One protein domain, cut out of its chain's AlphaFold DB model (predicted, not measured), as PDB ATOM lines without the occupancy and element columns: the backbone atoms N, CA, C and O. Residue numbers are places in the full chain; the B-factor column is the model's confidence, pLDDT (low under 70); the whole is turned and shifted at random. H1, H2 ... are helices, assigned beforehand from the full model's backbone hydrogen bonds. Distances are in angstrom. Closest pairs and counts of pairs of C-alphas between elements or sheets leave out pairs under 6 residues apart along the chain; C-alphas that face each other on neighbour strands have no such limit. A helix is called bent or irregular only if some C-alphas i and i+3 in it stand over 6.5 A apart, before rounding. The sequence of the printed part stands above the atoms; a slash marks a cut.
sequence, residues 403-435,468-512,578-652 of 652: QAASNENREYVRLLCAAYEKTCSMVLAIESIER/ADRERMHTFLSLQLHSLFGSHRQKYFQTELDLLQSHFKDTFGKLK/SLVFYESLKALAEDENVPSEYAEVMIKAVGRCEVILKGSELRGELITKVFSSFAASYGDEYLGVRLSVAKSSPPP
ATOM      1  N   GLN A 403      35.130  60.439  12.770       58.69
ATOM      2  CA  GLN A 403      34.031  60.711  11.838       58.69
ATOM      3  C   GLN A 403      34.375  60.320  10.393       58.69
ATOM      4  O   GLN A 403      33.539  59.717   9.716       58.69
ATOM      5  N   ALA A 404      35.604  60.578   9.932       60.72
ATOM      6  CA  ALA A 404      36.062  60.147   8.609       60.72
ATOM      7  C   ALA A 404      36.047  58.611   8.463       60.72
ATOM      8  O   ALA A 404      35.458  58.096   7.515       60.72
ATOM      9  N   ALA A 405      36.572  57.882   9.455       63.78
ATOM     10  CA  ALA A 405      36.569  56.416   9.465       63.78
ATOM     11  C   ALA A 405      35.146  55.816   9.508       63.78
ATOM     12  O   ALA A 405      34.864  54.819   8.845       63.78
ATOM     13  N   SER A 406      34.218  56.440  10.245       67.81
ATOM     14  CA  SER A 406      32.814  55.997  10.293       67.81
ATOM     15  C   SER A 406      32.091  56.161   8.947       67.81
ATOM     16  O   SER A 406      31.297  55.303   8.558       67.81
ATOM     17  N   ASN A 407      32.402  57.223   8.194       74.56
ATOM     18  CA  ASN A 407      31.835  57.457   6.867       74.56
ATOM     19  C   ASN A 407      32.414  56.492   5.824       74.56
ATOM     20  O   ASN A 407      31.663  55.982   4.994       74.56
ATOM     21  N   GLU A 408      33.709  56.178   5.897       79.06
ATOM     22  CA  GLU A 408      34.335  55.157   5.045       79.06
ATOM     23  C   GLU A 408      33.729  53.767   5.275       79.06
ATOM     24  O   GLU A 408      33.413  53.062   4.317       79.06
ATOM     25  N   ASN A 409      33.498  53.395   6.536       81.06
ATOM     26  CA  ASN A 409      32.880  52.122   6.895       81.06
ATOM     27  C   ASN A 409      31.410  52.035   6.445       81.06
ATOM     28  O   ASN A 409      30.986  50.989   5.951       81.06
ATOM     29  N   ARG A 410      30.634  53.126   6.564       80.44
ATOM     30  CA  ARG A 410      29.245  53.189   6.060       80.44
ATOM     31  C   ARG A 410      29.180  53.033   4.549       80.44
ATOM     32  O   ARG A 410      28.336  52.289   4.054       80.44
ATOM     33  N   GLU A 411      30.065  53.716   3.830       81.94
ATOM     34  CA  GLU A 411      30.148  53.582   2.380       81.94
ATOM     35  C   GLU A 411      30.583  52.166   1.997       81.94
ATOM     36  O   GLU A 411      29.913  51.547   1.182       81.94
ATOM     37  N   TYR A 412      31.601  51.588   2.642       86.19
ATOM     38  CA  TYR A 412      32.006  50.199   2.398       86.19
ATOM     39  C   TYR A 412      30.836  49.212   2.541       86.19
ATOM     40  O   TYR A 412      30.605  48.405   1.643       86.19
ATOM     41  N   VAL A 413      30.062  49.307   3.627       85.75
ATOM     42  CA  VAL A 413      28.878  48.462   3.848       85.75
ATOM     43  C   VAL A 413      27.819  48.676   2.765       85.75
ATOM     44  O   VAL A 413      27.274  47.703   2.243       85.75
ATOM     45  N   ARG A 414      27.539  49.932   2.394       85.50
ATOM     46  CA  ARG A 414      26.566  50.269   1.344       85.50
ATOM     47  C   ARG A 414      26.981  49.699  -0.014       85.50
ATOM     48  O   ARG A 414      26.161  49.067  -0.673       85.50
ATOM     49  N   LEU A 415      28.238  49.910  -0.414       86.69
ATOM     50  CA  LEU A 415      28.785  49.406  -1.674       86.69
ATOM     51  C   LEU A 415      28.813  47.870  -1.692       86.69
ATOM     52  O   LEU A 415      28.451  47.277  -2.701       86.69
ATOM     53  N   LEU A 416      29.169  47.221  -0.577       87.88
ATOM     54  CA  LEU A 416      29.178  45.760  -0.472       87.88
ATOM     55  C   LEU A 416      27.772  45.152  -0.601       87.88
ATOM     56  O   LEU A 416      27.615  44.162  -1.310       87.88
ATOM     57  N   CYS A 417      26.756  45.745   0.043       84.88
ATOM     58  CA  CYS A 417      25.363  45.295  -0.094       84.88
ATOM     59  C   CYS A 417      24.894  45.412  -1.548       84.88
ATOM     60  O   CYS A 417      24.373  44.449  -2.104       84.88
ATOM     61  N   ALA A 418      25.130  46.572  -2.169       86.25
ATOM     62  CA  ALA A 418      24.736  46.822  -3.552       86.25
ATOM     63  C   ALA A 418      25.433  45.857  -4.522       86.25
ATOM     64  O   ALA A 418      24.775  45.259  -5.370       86.25
ATOM     65  N   ALA A 419      26.745  45.647  -4.365       87.62
ATOM     66  CA  ALA A 419      27.489  44.700  -5.185       87.62
ATOM     67  C   ALA A 419      26.944  43.274  -5.040       87.62
ATOM     68  O   ALA A 419      26.722  42.610  -6.047       87.62
ATOM     69  N   TYR A 420      26.655  42.828  -3.813       88.69
ATOM     70  CA  TYR A 420      26.099  41.499  -3.565       88.69
ATOM     71  C   TYR A 420      24.726  41.300  -4.224       88.69
ATOM     72  O   TYR A 420      24.528  40.321  -4.940       88.69
ATOM     73  N   GLU A 421      23.787  42.235  -4.044       88.25
ATOM     74  CA  GLU A 421      22.448  42.157  -4.653       88.25
ATOM     75  C   GLU A 421      22.510  42.119  -6.184       88.25
ATOM     76  O   GLU A 421      21.798  41.343  -6.836       88.25
ATOM     77  N   LYS A 422      23.396  42.929  -6.767       88.44
ATOM     78  CA  LYS A 422      23.619  42.965  -8.211       88.44
ATOM     79  C   LYS A 422      24.268  41.680  -8.721       88.44
ATOM     80  O   LYS A 422      23.798  41.136  -9.718       88.44
ATOM     81  N   THR A 423      25.256  41.125  -8.013       88.94
ATOM     82  CA  THR A 423      25.840  39.821  -8.366       88.94
ATOM     83  C   THR A 423      24.809  38.699  -8.265       88.94
ATOM     84  O   THR A 423      24.748  37.865  -9.161       88.94
ATOM     85  N   CYS A 424      23.946  38.688  -7.242       87.56
ATOM     86  CA  CYS A 424      22.845  37.724  -7.154       87.56
ATOM     87  C   CYS A 424      21.879  37.843  -8.339       87.56
ATOM     88  O   CYS A 424      21.462  36.829  -8.891       87.56
ATOM     89  N   SER A 425      21.549  39.068  -8.750       88.38
ATOM     90  CA  SER A 425      20.681  39.309  -9.908       88.38
ATOM     91  C   SER A 425      21.318  38.805 -11.207       88.38
ATOM     92  O   SER A 425      20.647  38.165 -12.011       88.38
ATOM     93  N   MET A 426      22.623  39.030 -11.387       90.56
ATOM     94  CA  MET A 426      23.383  38.510 -12.527       90.56
ATOM     95  C   MET A 426      23.447  36.976 -12.517       90.56
ATOM     96  O   MET A 426      23.228  36.357 -13.550       90.56
ATOM     97  N   VAL A 427      23.703  36.351 -11.365       89.38
ATOM     98  CA  VAL A 427      23.719  34.885 -11.220       89.38
ATOM     99  C   VAL A 427      22.378  34.279 -11.636       89.38
ATOM    100  O   VAL A 427      22.358  33.360 -12.448       89.38
ATOM    101  N   LEU A 428      21.261  34.845 -11.169       87.44
ATOM    102  CA  LEU A 428      19.922  34.408 -11.579       87.44
ATOM    103  C   LEU A 428      19.682  34.591 -13.084       87.44
ATOM    104  O   LEU A 428      19.026  33.759 -13.708       87.44
ATOM    105  N   ALA A 429      20.218  35.660 -13.676       87.69
ATOM    106  CA  ALA A 429      20.141  35.868 -15.116       87.69
ATOM    107  C   ALA A 429      20.941  34.800 -15.882       87.69
ATOM    108  O   ALA A 429      20.405  34.235 -16.830       87.69
ATOM    109  N   ILE A 430      22.148  34.432 -15.432       87.38
ATOM    110  CA  ILE A 430      22.941  33.337 -16.027       87.38
ATOM    111  C   ILE A 430      22.189  32.000 -15.934       87.38
ATOM    112  O   ILE A 430      22.144  31.257 -16.911       87.38
ATOM    113  N   GLU A 431      21.552  31.710 -14.796       86.00
ATOM    114  CA  GLU A 431      20.730  30.500 -14.615       86.00
ATOM    115  C   GLU A 431      19.514  30.445 -15.547       86.00
ATOM    116  O   GLU A 431      19.022  29.359 -15.857       86.00
ATOM    117  N   SER A 432      19.010  31.604 -15.977       84.69
ATOM    118  CA  SER A 432      17.863  31.702 -16.883       84.69
ATOM    119  C   SER A 432      18.216  31.518 -18.363       84.69
ATOM    120  O   SER A 432      17.308  31.403 -19.185       84.69
ATOM    121  N   ILE A 433      19.508  31.459 -18.716       84.00
ATOM    122  CA  ILE A 433      19.957  31.224 -20.094       84.00
ATOM    123  C   ILE A 433      19.729  29.741 -20.437       84.00
ATOM    124  O   ILE A 433      20.562  28.871 -20.169       84.00
ATOM    125  N   GLU A 434      18.559  29.444 -21.007       67.00
ATOM    126  CA  GLU A 434      18.138  28.088 -21.373       67.00
ATOM    127  C   GLU A 434      18.973  27.481 -22.517       67.00
ATOM    128  O   GLU A 434      19.462  28.170 -23.415       67.00
ATOM    129  N   ARG A 435      19.103  26.145 -22.511       65.44
ATOM    130  CA  ARG A 435      19.686  25.379 -23.624       65.44
ATOM    131  C   ARG A 435      18.760  25.463 -24.852       65.44
ATOM    132  O   ARG A 435      17.564  25.190 -24.718       65.44
ATOM    133  N   ALA A 468      17.860  18.625 -13.518       72.62
ATOM    134  CA  ALA A 468      19.158  18.231 -12.970       72.62
ATOM    135  C   ALA A 468      20.303  19.139 -13.459       72.62
ATOM    136  O   ALA A 468      21.130  19.580 -12.659       72.62
ATOM    137  N   ASP A 469      20.316  19.486 -14.750       70.81
ATOM    138  CA  ASP A 469      21.324  20.388 -15.327       70.81
ATOM    139  C   ASP A 469      21.208  21.803 -14.735       70.81
ATOM    140  O   ASP A 469      22.210  22.446 -14.399       70.81
ATOM    141  N   ARG A 470      19.973  22.275 -14.524       78.31
ATOM    142  CA  ARG A 470      19.706  23.569 -13.883       78.31
ATOM    143  C   ARG A 470      20.141  23.587 -12.417       78.31
ATOM    144  O   ARG A 470      20.728  24.567 -11.964       78.31
ATOM    145  N   GLU A 471      19.889  22.508 -11.680       82.88
ATOM    146  CA  GLU A 471      20.330  22.350 -10.288       82.88
ATOM    147  C   GLU A 471      21.857  22.306 -10.162       82.88
ATOM    148  O   GLU A 471      22.419  22.888  -9.226       82.88
ATOM    149  N   ARG A 472      22.542  21.673 -11.123       87.12
ATOM    150  CA  ARG A 472      24.006  21.643 -11.189       87.12
ATOM    151  C   ARG A 472      24.584  23.049 -11.362       87.12
ATOM    152  O   ARG A 472      25.402  23.467 -10.543       87.12
ATOM    153  N   MET A 473      24.109  23.794 -12.362       85.00
ATOM    154  CA  MET A 473      24.564  25.165 -12.616       85.00
ATOM    155  C   MET A 473      24.266  26.093 -11.429       85.00
ATOM    156  O   MET A 473      25.142  26.843 -11.004       85.00
ATOM    157  N   HIS A 474      23.076  25.991 -10.827       87.81
ATOM    158  CA  HIS A 474      22.721  26.752  -9.622       87.81
ATOM    159  C   HIS A 474      23.670  26.446  -8.449       87.81
ATOM    160  O   HIS A 474      24.151  27.348  -7.760       87.81
ATOM    161  N   THR A 475      23.993  25.169  -8.223       89.12
ATOM    162  CA  THR A 475      24.933  24.765  -7.165       89.12
ATOM    163  C   THR A 475      26.328  25.342  -7.416       89.12
ATOM    164  O   THR A 475      26.933  25.912  -6.504       89.12
ATOM    165  N   PHE A 476      26.815  25.256  -8.655       91.25
ATOM    166  CA  PHE A 476      28.097  25.818  -9.070       91.25
ATOM    167  C   PHE A 476      28.151  27.347  -8.893       91.25
ATOM    168  O   PHE A 476      29.080  27.870  -8.274       91.25
ATOM    169  N   LEU A 477      27.136  28.078  -9.352       89.44
ATOM    170  CA  LEU A 477      27.073  29.535  -9.213       89.44
ATOM    171  C   LEU A 477      26.968  29.975  -7.747       89.44
ATOM    172  O   LEU A 477      27.603  30.952  -7.344       89.44
ATOM    173  N   SER A 478      26.240  29.224  -6.917       87.31
ATOM    174  CA  SER A 478      26.193  29.457  -5.471       87.31
ATOM    175  C   SER A 478      27.573  29.296  -4.816       87.31
ATOM    176  O   SER A 478      27.910  30.058  -3.904       87.31
ATOM    177  N   LEU A 479      28.388  28.337  -5.269       89.06
ATOM    178  CA  LEU A 479      29.775  28.165  -4.816       89.06
ATOM    179  C   LEU A 479      30.656  29.348  -5.242       89.06
ATOM    180  O   LEU A 479      31.386  29.885  -4.406       89.06
ATOM    181  N   GLN A 480      30.539  29.813  -6.490       88.88
ATOM    182  CA  GLN A 480      31.275  30.990  -6.976       88.88
ATOM    183  C   GLN A 480      30.910  32.253  -6.184       88.88
ATOM    184  O   GLN A 480      31.795  32.977  -5.725       88.88
ATOM    185  N   LEU A 481      29.620  32.477  -5.913       88.06
ATOM    186  CA  LEU A 481      29.156  33.582  -5.069       88.06
ATOM    187  C   LEU A 481      29.693  33.466  -3.633       88.06
ATOM    188  O   LEU A 481      30.046  34.468  -3.002       88.06
ATOM    189  N   HIS A 482      29.757  32.246  -3.093       85.94
ATOM    190  CA  HIS A 482      30.323  32.014  -1.771       85.94
ATOM    191  C   HIS A 482      31.817  32.338  -1.717       85.94
ATOM    192  O   HIS A 482      32.237  32.969  -0.747       85.94
ATOM    193  N   SER A 483      32.574  31.942  -2.743       87.81
ATOM    194  CA  SER A 483      34.005  32.225  -2.886       87.81
ATOM    195  C   SER A 483      34.268  33.730  -2.999       87.81
ATOM    196  O   SER A 483      35.001  34.293  -2.186       87.81
ATOM    197  N   LEU A 484      33.565  34.404  -3.916       86.62
ATOM    198  CA  LEU A 484      33.727  35.828  -4.226       86.62
ATOM    199  C   LEU A 484      33.538  36.736  -2.999       86.62
ATOM    200  O   LEU A 484      34.330  37.643  -2.753       86.62
ATOM    201  N   PHE A 485      32.497  36.487  -2.201       87.00
ATOM    202  CA  PHE A 485      32.191  37.309  -1.023       87.00
ATOM    203  C   PHE A 485      32.741  36.739   0.289       87.00
ATOM    204  O   PHE A 485      32.619  37.387   1.331       87.00
ATOM    205  N   GLY A 486      33.354  35.552   0.270       84.19
ATOM    206  CA  GLY A 486      33.817  34.849   1.469       84.19
ATOM    207  C   GLY A 486      34.767  35.689   2.324       84.19
ATOM    208  O   GLY A 486      34.546  35.837   3.527       84.19
ATOM    209  N   SER A 487      35.758  36.327   1.695       81.31
ATOM    210  CA  SER A 487      36.723  37.218   2.362       81.31
ATOM    211  C   SER A 487      36.065  38.472   2.964       81.31
ATOM    212  O   SER A 487      36.492  38.976   4.007       81.31
ATOM    213  N   HIS A 488      34.986  38.963   2.348       84.88
ATOM    214  CA  HIS A 488      34.286  40.178   2.760       84.88
ATOM    215  C   HIS A 488      33.257  39.951   3.870       84.88
ATOM    216  O   HIS A 488      33.002  40.880   4.636       84.88
ATOM    217  N   ARG A 489      32.710  38.737   4.030       85.81
ATOM    218  CA  ARG A 489      31.717  38.431   5.081       85.81
ATOM    219  C   ARG A 489      32.248  38.678   6.493       85.81
ATOM    220  O   ARG A 489      31.560  39.294   7.305       85.81
ATOM    221  N   GLN A 490      33.486  38.271   6.774       84.56
ATOM    222  CA  GLN A 490      34.095  38.482   8.094       84.56
ATOM    223  C   GLN A 490      34.385  39.965   8.361       84.56
ATOM    224  O   GLN A 490      34.183  40.465   9.468       84.56
ATOM    225  N   LYS A 491      34.837  40.694   7.335       84.75
ATOM    226  CA  LYS A 491      35.086  42.136   7.431       84.75
ATOM    227  C   LYS A 491      33.781  42.913   7.623       84.75
ATOM    228  O   LYS A 491      33.743  43.836   8.436       84.75
ATOM    229  N   TYR A 492      32.718  42.520   6.922       86.81
ATOM    230  CA  TYR A 492      31.372  43.061   7.086       86.81
ATOM    231  C   TYR A 492      30.874  42.897   8.524       86.81
ATOM    232  O   TYR A 492      30.472  43.885   9.134       86.81
ATOM    233  N   PHE A 493      30.993  41.690   9.089       84.94
ATOM    234  CA  PHE A 493      30.590  41.389  10.464       84.94
ATOM    235  C   PHE A 493      31.183  42.377  11.480       84.94
ATOM    236  O   PHE A 493      30.449  42.974  12.266       84.94
ATOM    237  N   GLN A 494      32.502  42.593  11.437       85.69
ATOM    238  CA  GLN A 494      33.166  43.508  12.371       85.69
ATOM    239  C   GLN A 494      32.783  44.969  12.106       85.69
ATOM    240  O   GLN A 494      32.480  45.714  13.035       85.69
ATOM    241  N   THR A 495      32.752  45.370  10.833       86.25
ATOM    242  CA  THR A 495      32.470  46.757  10.438       86.25
ATOM    243  C   THR A 495      31.050  47.179  10.823       86.25
ATOM    244  O   THR A 495      30.847  48.295  11.289       86.25
ATOM    245  N   GLU A 496      30.060  46.299  10.659       86.38
ATOM    246  CA  GLU A 496      28.659  46.570  11.001       86.38
ATOM    247  C   GLU A 496      28.466  46.734  12.523       86.38
ATOM    248  O   GLU A 496      27.758  47.645  12.956       86.38
ATOM    249  N   LEU A 497      29.155  45.931  13.348       84.06
ATOM    250  CA  LEU A 497      29.154  46.097  14.809       84.06
ATOM    251  C   LEU A 497      29.812  47.416  15.241       84.06
ATOM    252  O   LEU A 497      29.252  48.139  16.071       84.06
ATOM    253  N   ASP A 498      30.957  47.759  14.649       85.44
ATOM    254  CA  ASP A 498      31.668  49.006  14.946       85.44
ATOM    255  C   ASP A 498      30.822  50.234  14.563       85.44
ATOM    256  O   ASP A 498      30.765  51.216  15.308       85.44
ATOM    257  N   LEU A 499      30.112  50.174  13.430       84.81
ATOM    258  CA  LEU A 499      29.186  51.222  12.995       84.81
ATOM    259  C   LEU A 499      27.999  51.378  13.944       84.81
ATOM    260  O   LEU A 499      27.645  52.510  14.279       84.81
ATOM    261  N   LEU A 500      27.409  50.273  14.404       82.69
ATOM    262  CA  LEU A 500      26.303  50.306  15.359       82.69
ATOM    263  C   LEU A 500      26.742  50.935  16.691       82.69
ATOM    264  O   LEU A 500      26.042  51.791  17.237       82.69
ATOM    265  N   GLN A 501      27.925  50.567  17.189       81.62
ATOM    266  CA  GLN A 501      28.472  51.125  18.424       81.62
ATOM    267  C   GLN A 501      28.874  52.600  18.265       81.62
ATOM    268  O   GLN A 501      28.667  53.405  19.176       81.62
ATOM    269  N   SER A 502      29.427  52.981  17.110       81.56
ATOM    270  CA  SER A 502      29.743  54.377  16.798       81.56
ATOM    271  C   SER A 502      28.481  55.231  16.698       81.56
ATOM    272  O   SER A 502      28.458  56.332  17.241       81.56
ATOM    273  N   HIS A 503      27.421  54.728  16.056       80.00
ATOM    274  CA  HIS A 503      26.141  55.428  15.953       80.00
ATOM    275  C   HIS A 503      25.499  55.618  17.327       80.00
ATOM    276  O   HIS A 503      25.007  56.702  17.627       80.00
ATOM    277  N   PHE A 504      25.551  54.596  18.189       76.75
ATOM    278  CA  PHE A 504      25.091  54.727  19.568       76.75
ATOM    279  C   PHE A 504      25.838  55.842  20.305       76.75
ATOM    280  O   PHE A 504      25.203  56.709  20.895       76.75
ATOM    281  N   LYS A 505      27.174  55.866  20.234       78.25
ATOM    282  CA  LYS A 505      27.994  56.894  20.894       78.25
ATOM    283  C   LYS A 505      27.718  58.300  20.368       78.25
ATOM    284  O   LYS A 505      27.699  59.237  21.161       78.25
ATOM    285  N   ASP A 506      27.478  58.451  19.067       78.19
ATOM    286  CA  ASP A 506      27.139  59.741  18.458       78.19
ATOM    287  C   ASP A 506      25.739  60.217  18.874       78.19
ATOM    288  O   ASP A 506      25.568  61.380  19.237       78.19
ATOM    289  N   THR A 507      24.733  59.334  18.875       72.31
ATOM    290  CA  THR A 507      23.378  59.659  19.354       72.31
ATOM    291  C   THR A 507      23.373  59.935  20.860       72.31
ATOM    292  O   THR A 507      22.771  60.909  21.310       72.31
ATOM    293  N   PHE A 508      24.115  59.151  21.641       68.88
ATOM    294  CA  PHE A 508      24.269  59.339  23.082       68.88
ATOM    295  C   PHE A 508      25.027  60.632  23.418       68.88
ATOM    296  O   PHE A 508      24.634  61.360  24.324       68.88
ATOM    297  N   GLY A 509      26.072  60.975  22.662       66.44
ATOM    298  CA  GLY A 509      26.852  62.202  22.846       66.44
ATOM    299  C   GLY A 509      26.091  63.490  22.508       66.44
ATOM    300  O   GLY A 509      26.450  64.560  23.004       66.44
ATOM    301  N   LYS A 510      25.021  63.405  21.705       67.19
ATOM    302  CA  LYS A 510      24.103  64.527  21.442       67.19
ATOM    303  C   LYS A 510      23.190  64.831  22.637       67.19
ATOM    304  O   LYS A 510      22.662  65.942  22.715       67.19
ATOM    305  N   LEU A 511      23.032  63.898  23.584       64.44
ATOM    306  CA  LEU A 511      22.265  64.121  24.808       64.44
ATOM    307  C   LEU A 511      23.046  65.016  25.773       64.44
ATOM    308  O   LEU A 511      24.097  64.649  26.300       64.44
ATOM    309  N   LYS A 512      22.504  66.202  26.060       58.53
ATOM    310  CA  LYS A 512      23.006  67.050  27.145       58.53
ATOM    311  C   LYS A 512      22.413  66.590  28.470       58.53
ATOM    312  O   LYS A 512      21.281  66.929  28.797       58.53
ATOM    313  N   SER A 578      17.258  74.320  40.890       56.09
ATOM    314  CA  SER A 578      16.564  73.038  41.075       56.09
ATOM    315  C   SER A 578      15.371  72.864  40.131       56.09
ATOM    316  O   SER A 578      15.148  71.752  39.657       56.09
ATOM    317  N   LEU A 579      14.638  73.934  39.807       61.31
ATOM    318  CA  LEU A 579      13.551  73.917  38.821       61.31
ATOM    319  C   LEU A 579      14.085  73.724  37.400       61.31
ATOM    320  O   LEU A 579      13.582  72.863  36.690       61.31
ATOM    321  N   VAL A 580      15.155  74.428  37.016       63.28
ATOM    322  CA  VAL A 580      15.830  74.235  35.717       63.28
ATOM    323  C   VAL A 580      16.412  72.821  35.603       63.28
ATOM    324  O   VAL A 580      16.340  72.195  34.544       63.28
ATOM    325  N   PHE A 581      16.948  72.276  36.699       63.00
ATOM    326  CA  PHE A 581      17.408  70.887  36.766       63.00
ATOM    327  C   PHE A 581      16.247  69.890  36.627       63.00
ATOM    328  O   PHE A 581      16.370  68.918  35.884       63.00
ATOM    329  N   TYR A 582      15.104  70.147  37.270       61.97
ATOM    330  CA  TYR A 582      13.906  69.308  37.180       61.97
ATOM    331  C   TYR A 582      13.234  69.373  35.799       61.97
ATOM    332  O   TYR A 582      12.849  68.340  35.261       61.97
ATOM    333  N   GLU A 583      13.146  70.550  35.176       63.47
ATOM    334  CA  GLU A 583      12.672  70.707  33.794       63.47
ATOM    335  C   GLU A 583      13.604  70.012  32.795       63.47
ATOM    336  O   GLU A 583      13.131  69.342  31.879       63.47
ATOM    337  N   SER A 584      14.922  70.074  33.018       62.47
ATOM    338  CA  SER A 584      15.909  69.340  32.212       62.47
ATOM    339  C   SER A 584      15.809  67.823  32.410       62.47
ATOM    340  O   SER A 584      15.930  67.063  31.453       62.47
ATOM    341  N   LEU A 585      15.556  67.366  33.641       60.88
ATOM    342  CA  LEU A 585      15.299  65.958  33.956       60.88
ATOM    343  C   LEU A 585      13.993  65.457  33.343       60.88
ATOM    344  O   LEU A 585      13.951  64.326  32.870       60.88
ATOM    345  N   LYS A 586      12.947  66.286  33.328       59.91
ATOM    346  CA  LYS A 586      11.668  65.986  32.680       59.91
ATOM    347  C   LYS A 586      11.826  65.898  31.160       59.91
ATOM    348  O   LYS A 586      11.374  64.922  30.576       59.91
ATOM    349  N   ALA A 587      12.542  66.838  30.542       61.72
ATOM    350  CA  ALA A 587      12.853  66.802  29.113       61.72
ATOM    351  C   ALA A 587      13.691  65.568  28.728       61.72
ATOM    352  O   ALA A 587      13.413  64.926  27.723       61.72
ATOM    353  N   LEU A 588      14.667  65.182  29.559       61.19
ATOM    354  CA  LEU A 588      15.423  63.935  29.394       61.19
ATOM    355  C   LEU A 588      14.558  62.691  29.662       61.19
ATOM    356  O   LEU A 588      14.825  61.616  29.125       61.19
ATOM    357  N   ALA A 589      13.539  62.817  30.518       58.62
ATOM    358  CA  ALA A 589      12.647  61.720  30.851       58.62
ATOM    359  C   ALA A 589      11.675  61.381  29.714       58.62
ATOM    360  O   ALA A 589      11.406  60.199  29.494       58.62
ATOM    361  N   GLU A 590      11.208  62.419  29.020       60.50
ATOM    362  CA  GLU A 590      10.286  62.394  27.878       60.50
ATOM    363  C   GLU A 590      10.996  62.147  26.527       60.50
ATOM    364  O   GLU A 590      10.326  61.962  25.511       60.50
ATOM    365  N   ASP A 591      12.335  62.113  26.491       64.50
ATOM    366  CA  ASP A 591      13.110  61.878  25.268       64.50
ATOM    367  C   ASP A 591      13.129  60.389  24.866       64.50
ATOM    368  O   ASP A 591      13.981  59.605  25.296       64.50
ATOM    369  N   GLU A 592      12.171  60.004  24.020       65.00
ATOM    370  CA  GLU A 592      12.096  58.689  23.362       65.00
ATOM    371  C   GLU A 592      12.899  58.620  22.046       65.00
ATOM    372  O   GLU A 592      12.941  57.572  21.392       65.00
ATOM    373  N   ASN A 593      13.577  59.703  21.641       69.19
ATOM    374  CA  ASN A 593      14.231  59.753  20.331       69.19
ATOM    375  C   ASN A 593      15.448  58.831  20.253       69.19
ATOM    376  O   ASN A 593      15.646  58.171  19.240       69.19
ATOM    377  N   VAL A 594      16.240  58.725  21.324       69.94
ATOM    378  CA  VAL A 594      17.449  57.881  21.333       69.94
ATOM    379  C   VAL A 594      17.132  56.384  21.218       69.94
ATOM    380  O   VAL A 594      17.752  55.718  20.385       69.94
ATOM    381  N   PRO A 595      16.152  55.835  21.963       70.25
ATOM    382  CA  PRO A 595      15.693  54.463  21.755       70.25
ATOM    383  C   PRO A 595      15.114  54.227  20.356       70.25
ATOM    384  O   PRO A 595      15.427  53.210  19.738       70.25
ATOM    385  N   SER A 596      14.309  55.163  19.840       76.31
ATOM    386  CA  SER A 596      13.680  55.033  18.519       76.31
ATOM    387  C   SER A 596      14.704  55.080  17.376       76.31
ATOM    388  O   SER A 596      14.665  54.240  16.481       76.31
ATOM    389  N   GLU A 597      15.650  56.021  17.416       76.94
ATOM    390  CA  GLU A 597      16.695  56.188  16.396       76.94
ATOM    391  C   GLU A 597      17.660  54.990  16.397       76.94
ATOM    392  O   GLU A 597      18.022  54.468  15.342       76.94
ATOM    393  N   TYR A 598      18.026  54.483  17.580       77.44
ATOM    394  CA  TYR A 598      18.887  53.306  17.687       77.44
ATOM    395  C   TYR A 598      18.179  52.014  17.240       77.44
ATOM    396  O   TYR A 598      18.783  51.190  16.548       77.44
ATOM    397  N   ALA A 599      16.888  51.858  17.554       77.56
ATOM    398  CA  ALA A 599      16.078  50.743  17.063       77.56
ATOM    399  C   ALA A 599      15.947  50.756  15.529       77.56
ATOM    400  O   ALA A 599      16.072  49.708  14.895       77.56
ATOM    401  N   GLU A 600      15.764  51.926  14.911       82.50
ATOM    402  CA  GLU A 600      15.698  52.058  13.451       82.50
ATOM    403  C   GLU A 600      17.018  51.641  12.778       82.50
ATOM    404  O   GLU A 600      17.022  50.912  11.780       82.50
ATOM    405  N   VAL A 601      18.159  52.052  13.339       81.00
ATOM    406  CA  VAL A 601      19.487  51.661  12.841       81.00
ATOM    407  C   VAL A 601      19.723  50.163  13.002       81.00
ATOM    408  O   VAL A 601      20.253  49.530  12.086       81.00
ATOM    409  N   MET A 602      19.274  49.579  14.115       80.56
ATOM    410  CA  MET A 602      19.339  48.140  14.353       80.56
ATOM    411  C   MET A 602      18.515  47.356  13.324       80.56
ATOM    412  O   MET A 602      19.020  46.398  12.744       80.56
ATOM    413  N   ILE A 603      17.281  47.785  13.035       83.06
ATOM    414  CA  ILE A 603      16.425  47.156  12.015       83.06
ATOM    415  C   ILE A 603      17.097  47.213  10.640       83.06
ATOM    416  O   ILE A 603      17.136  46.210   9.927       83.06
ATOM    417  N   LYS A 604      17.694  48.355  10.278       83.44
ATOM    418  CA  LYS A 604      18.437  48.499   9.016       83.44
ATOM    419  C   LYS A 604      19.680  47.600   8.966       83.44
ATOM    420  O   LYS A 604      19.975  47.056   7.905       83.44
ATOM    421  N   ALA A 605      20.403  47.436  10.076       82.44
ATOM    422  CA  ALA A 605      21.565  46.547  10.168       82.44
ATOM    423  C   ALA A 605      21.170  45.067  10.038       82.44
ATOM    424  O   ALA A 605      21.796  44.322   9.287       82.44
ATOM    425  N   VAL A 606      20.082  44.654  10.696       83.50
ATOM    426  CA  VAL A 606      19.523  43.301  10.558       83.50
ATOM    427  C   VAL A 606      19.054  43.050   9.122       83.50
ATOM    428  O   VAL A 606      19.366  42.004   8.564       83.50
ATOM    429  N   GLY A 607      18.397  44.022   8.481       82.50
ATOM    430  CA  GLY A 607      18.001  43.920   7.074       82.50
ATOM    431  C   GLY A 607      19.185  43.711   6.119       82.50
ATOM    432  O   GLY A 607      19.118  42.852   5.246       82.50
ATOM    433  N   ARG A 608      20.300  44.433   6.313       82.44
ATOM    434  CA  ARG A 608      21.537  44.234   5.524       82.44
ATOM    435  C   ARG A 608      22.204  42.879   5.788       82.44
ATOM    436  O   ARG A 608      22.712  42.251   4.860       82.44
ATOM    437  N   CYS A 609      22.168  42.412   7.036       81.75
ATOM    438  CA  CYS A 609      22.689  41.105   7.434       81.75
ATOM    439  C   CYS A 609      21.995  39.954   6.685       81.75
ATOM    440  O   CYS A 609      22.675  39.036   6.224       81.75
ATOM    441  N   GLU A 610      20.671  40.024   6.500       80.00
ATOM    442  CA  GLU A 610      19.902  39.011   5.754       80.00
ATOM    443  C   GLU A 610      20.352  38.856   4.297       80.00
ATOM    444  O   GLU A 610      20.233  37.774   3.724       80.00
ATOM    445  N   VAL A 611      20.885  39.925   3.705       77.50
ATOM    446  CA  VAL A 611      21.366  39.938   2.324       77.50
ATOM    447  C   VAL A 611      22.769  39.328   2.248       77.50
ATOM    448  O   VAL A 611      22.953  38.293   1.616       77.50
ATOM    449  N   ILE A 612      23.757  39.901   2.945       78.12
ATOM    450  CA  ILE A 612      25.180  39.522   2.797       78.12
ATOM    451  C   ILE A 612      25.516  38.172   3.456       78.12
ATOM    452  O   ILE A 612      26.362  37.415   2.963       78.12
ATOM    453  N   LEU A 613      24.883  37.863   4.593       77.81
ATOM    454  CA  LEU A 613      25.157  36.660   5.390       77.81
ATOM    455  C   LEU A 613      24.119  35.553   5.161       77.81
ATOM    456  O   LEU A 613      24.010  34.626   5.969       77.81
ATOM    457  N   LYS A 614      23.375  35.608   4.050       75.75
ATOM    458  CA  LYS A 614      22.416  34.565   3.676       75.75
ATOM    459  C   LYS A 614      23.109  33.198   3.610       75.75
ATOM    460  O   LYS A 614      24.084  33.017   2.886       75.75
ATOM    461  N   GLY A 615      22.619  32.241   4.401       66.75
ATOM    462  CA  GLY A 615      23.185  30.886   4.484       66.75
ATOM    463  C   GLY A 615      24.523  30.771   5.232       66.75
ATOM    464  O   GLY A 615      25.119  29.700   5.213       66.75
ATOM    465  N   SER A 616      25.004  31.833   5.892       77.94
ATOM    466  CA  SER A 616      26.218  31.810   6.720       77.94
ATOM    467  C   SER A 616      25.884  31.687   8.210       77.94
ATOM    468  O   SER A 616      24.963  32.337   8.706       77.94
ATOM    469  N   GLU A 617      26.681  30.919   8.955       78.56
ATOM    470  CA  GLU A 617      26.583  30.813  10.421       78.56
ATOM    471  C   GLU A 617      26.814  32.163  11.126       78.56
ATOM    472  O   GLU A 617      26.210  32.444  12.165       78.56
ATOM    473  N   LEU A 618      27.592  33.055  10.496       80.25
ATOM    474  CA  LEU A 618      27.864  34.413  10.978       80.25
ATOM    475  C   LEU A 618      26.592  35.257  11.127       80.25
ATOM    476  O   LEU A 618      26.580  36.209  11.905       80.25
ATOM    477  N   ARG A 619      25.505  34.915  10.420       82.50
ATOM    478  CA  ARG A 619      24.207  35.592  10.550       82.50
ATOM    479  C   ARG A 619      23.662  35.482  11.972       82.50
ATOM    480  O   ARG A 619      23.276  36.486  12.566       82.50
ATOM    481  N   GLY A 620      23.636  34.265  12.521       80.19
ATOM    482  CA  GLY A 620      23.120  34.018  13.871       80.19
ATOM    483  C   GLY A 620      23.976  34.698  14.938       80.19
ATOM    484  O   GLY A 620      23.453  35.293  15.885       80.19
ATOM    485  N   GLU A 621      25.295  34.681  14.742       84.69
ATOM    486  CA  GLU A 621      26.233  35.356  15.631       84.69
ATOM    487  C   GLU A 621      26.067  36.882  15.586       84.69
ATOM    488  O   GLU A 621      25.997  37.517  16.641       84.69
ATOM    489  N   LEU A 622      25.920  37.476  14.394       82.75
ATOM    490  CA  LEU A 622      25.783  38.926  14.241       82.75
ATOM    491  C   LEU A 622      24.497  39.421  14.895       82.75
ATOM    492  O   LEU A 622      24.541  40.371  15.670       82.75
ATOM    493  N   ILE A 623      23.369  38.744  14.661       83.94
ATOM    494  CA  ILE A 623      22.082  39.086  15.286       83.94
ATOM    495  C   ILE A 623      22.198  39.034  16.816       83.94
ATOM    496  O   ILE A 623      21.762  39.956  17.509       83.94
ATOM    497  N   THR A 624      22.848  37.998  17.353       84.94
ATOM    498  CA  THR A 624      23.061  37.851  18.801       84.94
ATOM    499  C   THR A 624      23.938  38.972  19.359       84.94
ATOM    500  O   THR A 624      23.644  39.525  20.423       84.94
ATOM    501  N   LYS A 625      25.008  39.347  18.649       84.12
ATOM    502  CA  LYS A 625      25.924  40.425  19.048       84.12
ATOM    503  C   LYS A 625      25.286  41.803  18.946       84.12
ATOM    504  O   LYS A 625      25.473  42.600  19.858       84.12
ATOM    505  N   VAL A 626      24.495  42.060  17.907       83.38
ATOM    506  CA  VAL A 626      23.701  43.286  17.747       83.38
ATOM    507  C   VAL A 626      22.725  43.435  18.915       83.38
ATOM    508  O   VAL A 626      22.699  44.478  19.563       83.38
ATOM    509  N   PHE A 627      21.998  42.370  19.263       82.69
ATOM    510  CA  PHE A 627      21.086  42.383  20.409       82.69
ATOM    511  C   PHE A 627      21.820  42.541  21.752       82.69
ATOM    512  O   PHE A 627      21.383  43.294  22.619       82.69
ATOM    513  N   SER A 628      22.967  41.880  21.923       83.19
ATOM    514  CA  SER A 628      23.793  42.015  23.134       83.19
ATOM    515  C   SER A 628      24.376  43.424  23.272       83.19
ATOM    516  O   SER A 628      24.400  43.977  24.368       83.19
ATOM    517  N   SER A 629      24.805  44.027  22.158       80.56
ATOM    518  CA  SER A 629      25.248  45.422  22.107       80.56
ATOM    519  C   SER A 629      24.107  46.363  22.458       80.56
ATOM    520  O   SER A 629      24.323  47.307  23.208       80.56
ATOM    521  N   PHE A 630      22.892  46.091  21.974       80.19
ATOM    522  CA  PHE A 630      21.715  46.855  22.361       80.19
ATOM    523  C   PHE A 630      21.469  46.771  23.866       80.19
ATOM    524  O   PHE A 630      21.328  47.806  24.509       80.19
ATOM    525  N   ALA A 631      21.484  45.572  24.449       79.19
ATOM    526  CA  ALA A 631      21.280  45.395  25.882       79.19
ATOM    527  C   ALA A 631      22.334  46.141  26.724       79.19
ATOM    528  O   ALA A 631      21.967  46.795  27.696       79.19
ATOM    529  N   ALA A 632      23.610  46.105  26.327       80.00
ATOM    530  CA  ALA A 632      24.686  46.816  27.021       80.00
ATOM    531  C   ALA A 632      24.569  48.346  26.869       80.00
ATOM    532  O   ALA A 632      24.564  49.082  27.852       80.00
ATOM    533  N   SER A 633      24.415  48.843  25.643       76.94
ATOM    534  CA  SER A 633      24.344  50.280  25.361       76.94
ATOM    535  C   SER A 633      23.058  50.921  25.903       76.94
ATOM    536  O   SER A 633      23.096  51.962  26.559       76.94
ATOM    537  N   TYR A 634      21.901  50.293  25.698       72.38
ATOM    538  CA  TYR A 634      20.630  50.806  26.208       72.38
ATOM    539  C   TYR A 634      20.464  50.565  27.716       72.38
ATOM    540  O   TYR A 634      20.079  51.477  28.450       72.38
ATOM    541  N   GLY A 635      20.754  49.352  28.192       71.50
ATOM    542  CA  GLY A 635      20.557  48.961  29.588       71.50
ATOM    543  C   GLY A 635      21.584  49.574  30.536       71.50
ATOM    544  O   GLY A 635      21.209  50.257  31.490       71.50
ATOM    545  N   ASP A 636      22.872  49.366  30.269       71.06
ATOM    546  CA  ASP A 636      23.928  49.766  31.203       71.06
ATOM    547  C   ASP A 636      24.313  51.241  31.035       71.06
ATOM    548  O   ASP A 636      24.444  51.960  32.027       71.06
ATOM    549  N   GLU A 637      24.456  51.722  29.796       72.56
ATOM    550  CA  GLU A 637      24.914  53.096  29.544       72.56
ATOM    551  C   GLU A 637      23.760  54.111  29.563       72.56
ATOM    552  O   GLU A 637      23.818  55.092  30.303       72.56
ATOM    553  N   TYR A 638      22.673  53.892  28.815       72.50
ATOM    554  CA  TYR A 638      21.575  54.866  28.747       72.50
ATOM    555  C   TYR A 638      20.663  54.844  29.985       72.50
ATOM    556  O   TYR A 638      20.519  55.864  30.672       72.50
ATOM    557  N   LEU A 639      20.067  53.693  30.317       74.81
ATOM    558  CA  LEU A 639      19.202  53.572  31.495       74.81
ATOM    559  C   LEU A 639      19.999  53.687  32.800       74.81
ATOM    560  O   LEU A 639      19.525  54.328  33.740       74.81
ATOM    561  N   GLY A 640      21.217  53.140  32.858       71.94
ATOM    562  CA  GLY A 640      22.098  53.269  34.021       71.94
ATOM    563  C   GLY A 640      22.465  54.721  34.342       71.94
ATOM    564  O   GLY A 640      22.360  55.137  35.501       71.94
ATOM    565  N   VAL A 641      22.805  55.534  33.332       70.94
ATOM    566  CA  VAL A 641      23.062  56.972  33.529       70.94
ATOM    567  C   VAL A 641      21.780  57.707  33.918       70.94
ATOM    568  O   VAL A 641      21.802  58.453  34.897       70.94
ATOM    569  N   ARG A 642      20.637  57.451  33.262       69.81
ATOM    570  CA  ARG A 642      19.345  58.057  33.652       69.81
ATOM    571  C   ARG A 642      18.966  57.742  35.102       69.81
ATOM    572  O   ARG A 642      18.546  58.639  35.832       69.81
ATOM    573  N   LEU A 643      19.160  56.502  35.551       68.88
ATOM    574  CA  LEU A 643      18.900  56.086  36.934       68.88
ATOM    575  C   LEU A 643      19.876  56.725  37.934       68.88
ATOM    576  O   LEU A 643      19.476  57.046  39.052       68.88
ATOM    577  N   SER A 644      21.137  56.931  37.552       68.62
ATOM    578  CA  SER A 644      22.141  57.609  38.385       68.62
ATOM    579  C   SER A 644      21.835  59.103  38.565       68.62
ATOM    580  O   SER A 644      21.880  59.624  39.684       68.62
ATOM    581  N   VAL A 645      21.435  59.790  37.488       67.81
ATOM    582  CA  VAL A 645      21.008  61.199  37.552       67.81
ATOM    583  C   VAL A 645      19.704  61.332  38.358       67.81
ATOM    584  O   VAL A 645      19.584  62.227  39.189       67.81
ATOM    585  N   ALA A 646      18.763  60.390  38.225       63.72
ATOM    586  CA  ALA A 646      17.543  60.374  39.038       63.72
ATOM    587  C   ALA A 646      17.815  60.143  40.539       63.72
ATOM    588  O   ALA A 646      17.194  60.786  41.382       63.72
ATOM    589  N   LYS A 647      18.768  59.266  40.895       62.78
ATOM    590  CA  LYS A 647      19.161  59.003  42.297       62.78
ATOM    591  C   LYS A 647      19.931  60.148  42.958       62.78
ATOM    592  O   LYS A 647      19.983  60.200  44.182       62.78
ATOM    593  N   SER A 648      20.561  61.019  42.172       56.88
ATOM    594  CA  SER A 648      21.331  62.170  42.664       56.88
ATOM    595  C   SER A 648      20.502  63.455  42.787       56.88
ATOM    596  O   SER A 648      21.011  64.458  43.287       56.88
ATOM    597  N   SER A 649      19.218  63.416  42.412       49.50
ATOM    598  CA  SER A 649      18.246  64.448  42.778       49.50
ATOM    599  C   SER A 649      18.043  64.450  44.300       49.50
ATOM    600  O   SER A 649      17.792  63.382  44.869       49.50
ATOM    601  N   PRO A 650      18.114  65.606  44.988       45.38
ATOM    602  CA  PRO A 650      17.729  65.670  46.393       45.38
ATOM    603  C   PRO A 650      16.255  65.241  46.537       45.38
ATOM    604  O   PRO A 650      15.454  65.541  45.643       45.38
ATOM    605  N   PRO A 651      15.887  64.506  47.605       42.75
ATOM    606  CA  PRO A 651      14.487  64.214  47.880       42.75
ATOM    607  C   PRO A 651      13.717  65.527  48.113       42.75
ATOM    608  O   PRO A 651      14.333  66.503  48.552       42.75
ATOM    609  N   PRO A 652      12.411  65.555  47.788       41.84
ATOM    610  CA  PRO A 652      11.571  66.745  47.916       41.84
ATOM    611  C   PRO A 652      11.510  67.303  49.341       41.84
ATOM    612  O   PRO A 652      11.609  66.503  50.304       41.84
TER     613      PRO A 652
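Overview. This is residues 403 to 435, 468 to 512 and 578 to 652 of the 652 residues of the protein "Exocyst complex component Sec10" of Nothophytophthora sp. Chile5 (UniProt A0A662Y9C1). The model is a long rod: H2b, H4 and H5 lie side by side as a triangle of nearly aligned helices, and H1 slants across H2b and H4. H1 and H2a extend one end as an antiparallel pair, while H3 and the last turns of H5 lie at the other end. The printed part has 153 residues with five named helices, H1 to H5 in chain order, and no named strand; the class is all helix. It is only just loose, close to extended, with a radius of gyration of the C-alphas of 21.8 A and spans of 83 by 27 by 23 A.

Along the chain. H1, residues 403 to 431, begins with C-alpha 403 at (34.031, 60.711, 11.838) and is 42.3 A long from first to last C-alpha. H2, residues 468 to 509, was assigned as one helix by its hydrogen bonds but is bent, with C-alphas 484 and 487 7.4 A apart. Its arms are H2a, residues 468 to 484, 24.5 A, and H2b, residues 487 to 509, 33.8 A; C-alpha 487 is at (36.723, 37.218, 2.362). H3 covers residues 578 to 589, 15.7 A, and H4 residues 593 to 612, 28.9 A. H5, residues 618 to 647, is 40.8 A long and ends with C-alpha 647 at (19.161, 59.003, 42.297). H5 is neither bent nor irregular, but only just: C-alphas 636 and 639 are 6.1 A apart.

Arrangement. H1, H2b, H4 and H5 form an up and down bundle, each running against the one before it in the chain. H1 touches H2b with residues 406 to 413 alone, closest at the C-alphas of Asn 409 and Thr 495, 6.4 A, at a steep tilt of 41 degrees. Residues 423 to 431 of H1 touch H2a, opposite ways at a shallow tilt of 16 degrees, closest at the C-alphas of Glu 431 and His 474, 6.6 A. H2b and H4 touch, opposite ways at a shallow tilt of 6 degrees, closest at the C-alphas of Thr 507 and Val 594, 6.5 A. H4 and H5 form a helical hairpin at a shallow tilt of 8 degrees, with the C-alphas of Cys 609 and Arg 619 closest, 6.5 A. H3 is close to H5 but not clearly touching, the C-alphas of Leu 585 and Ala 646 being closest at 7.9 A. Every O i to N i+4 pair is within hydrogen-bond range in H1, H2a and H3; the counts are 18 of 19 in H2b, 15 of 16 in H4 and 22 of 26 in H5.

Size, cuts and confidence. The C-alphas farthest apart, of Arg 435 and Pro 652, are 83.0 A apart. Residues 436 to 467 and 513 to 577 are not printed, with gaps of 12.8 A and 16.5 A between C-alphas. Mean pLDDT of the printed part is 77.0, and residues under 70 include 578 to 594 and 642 to 652.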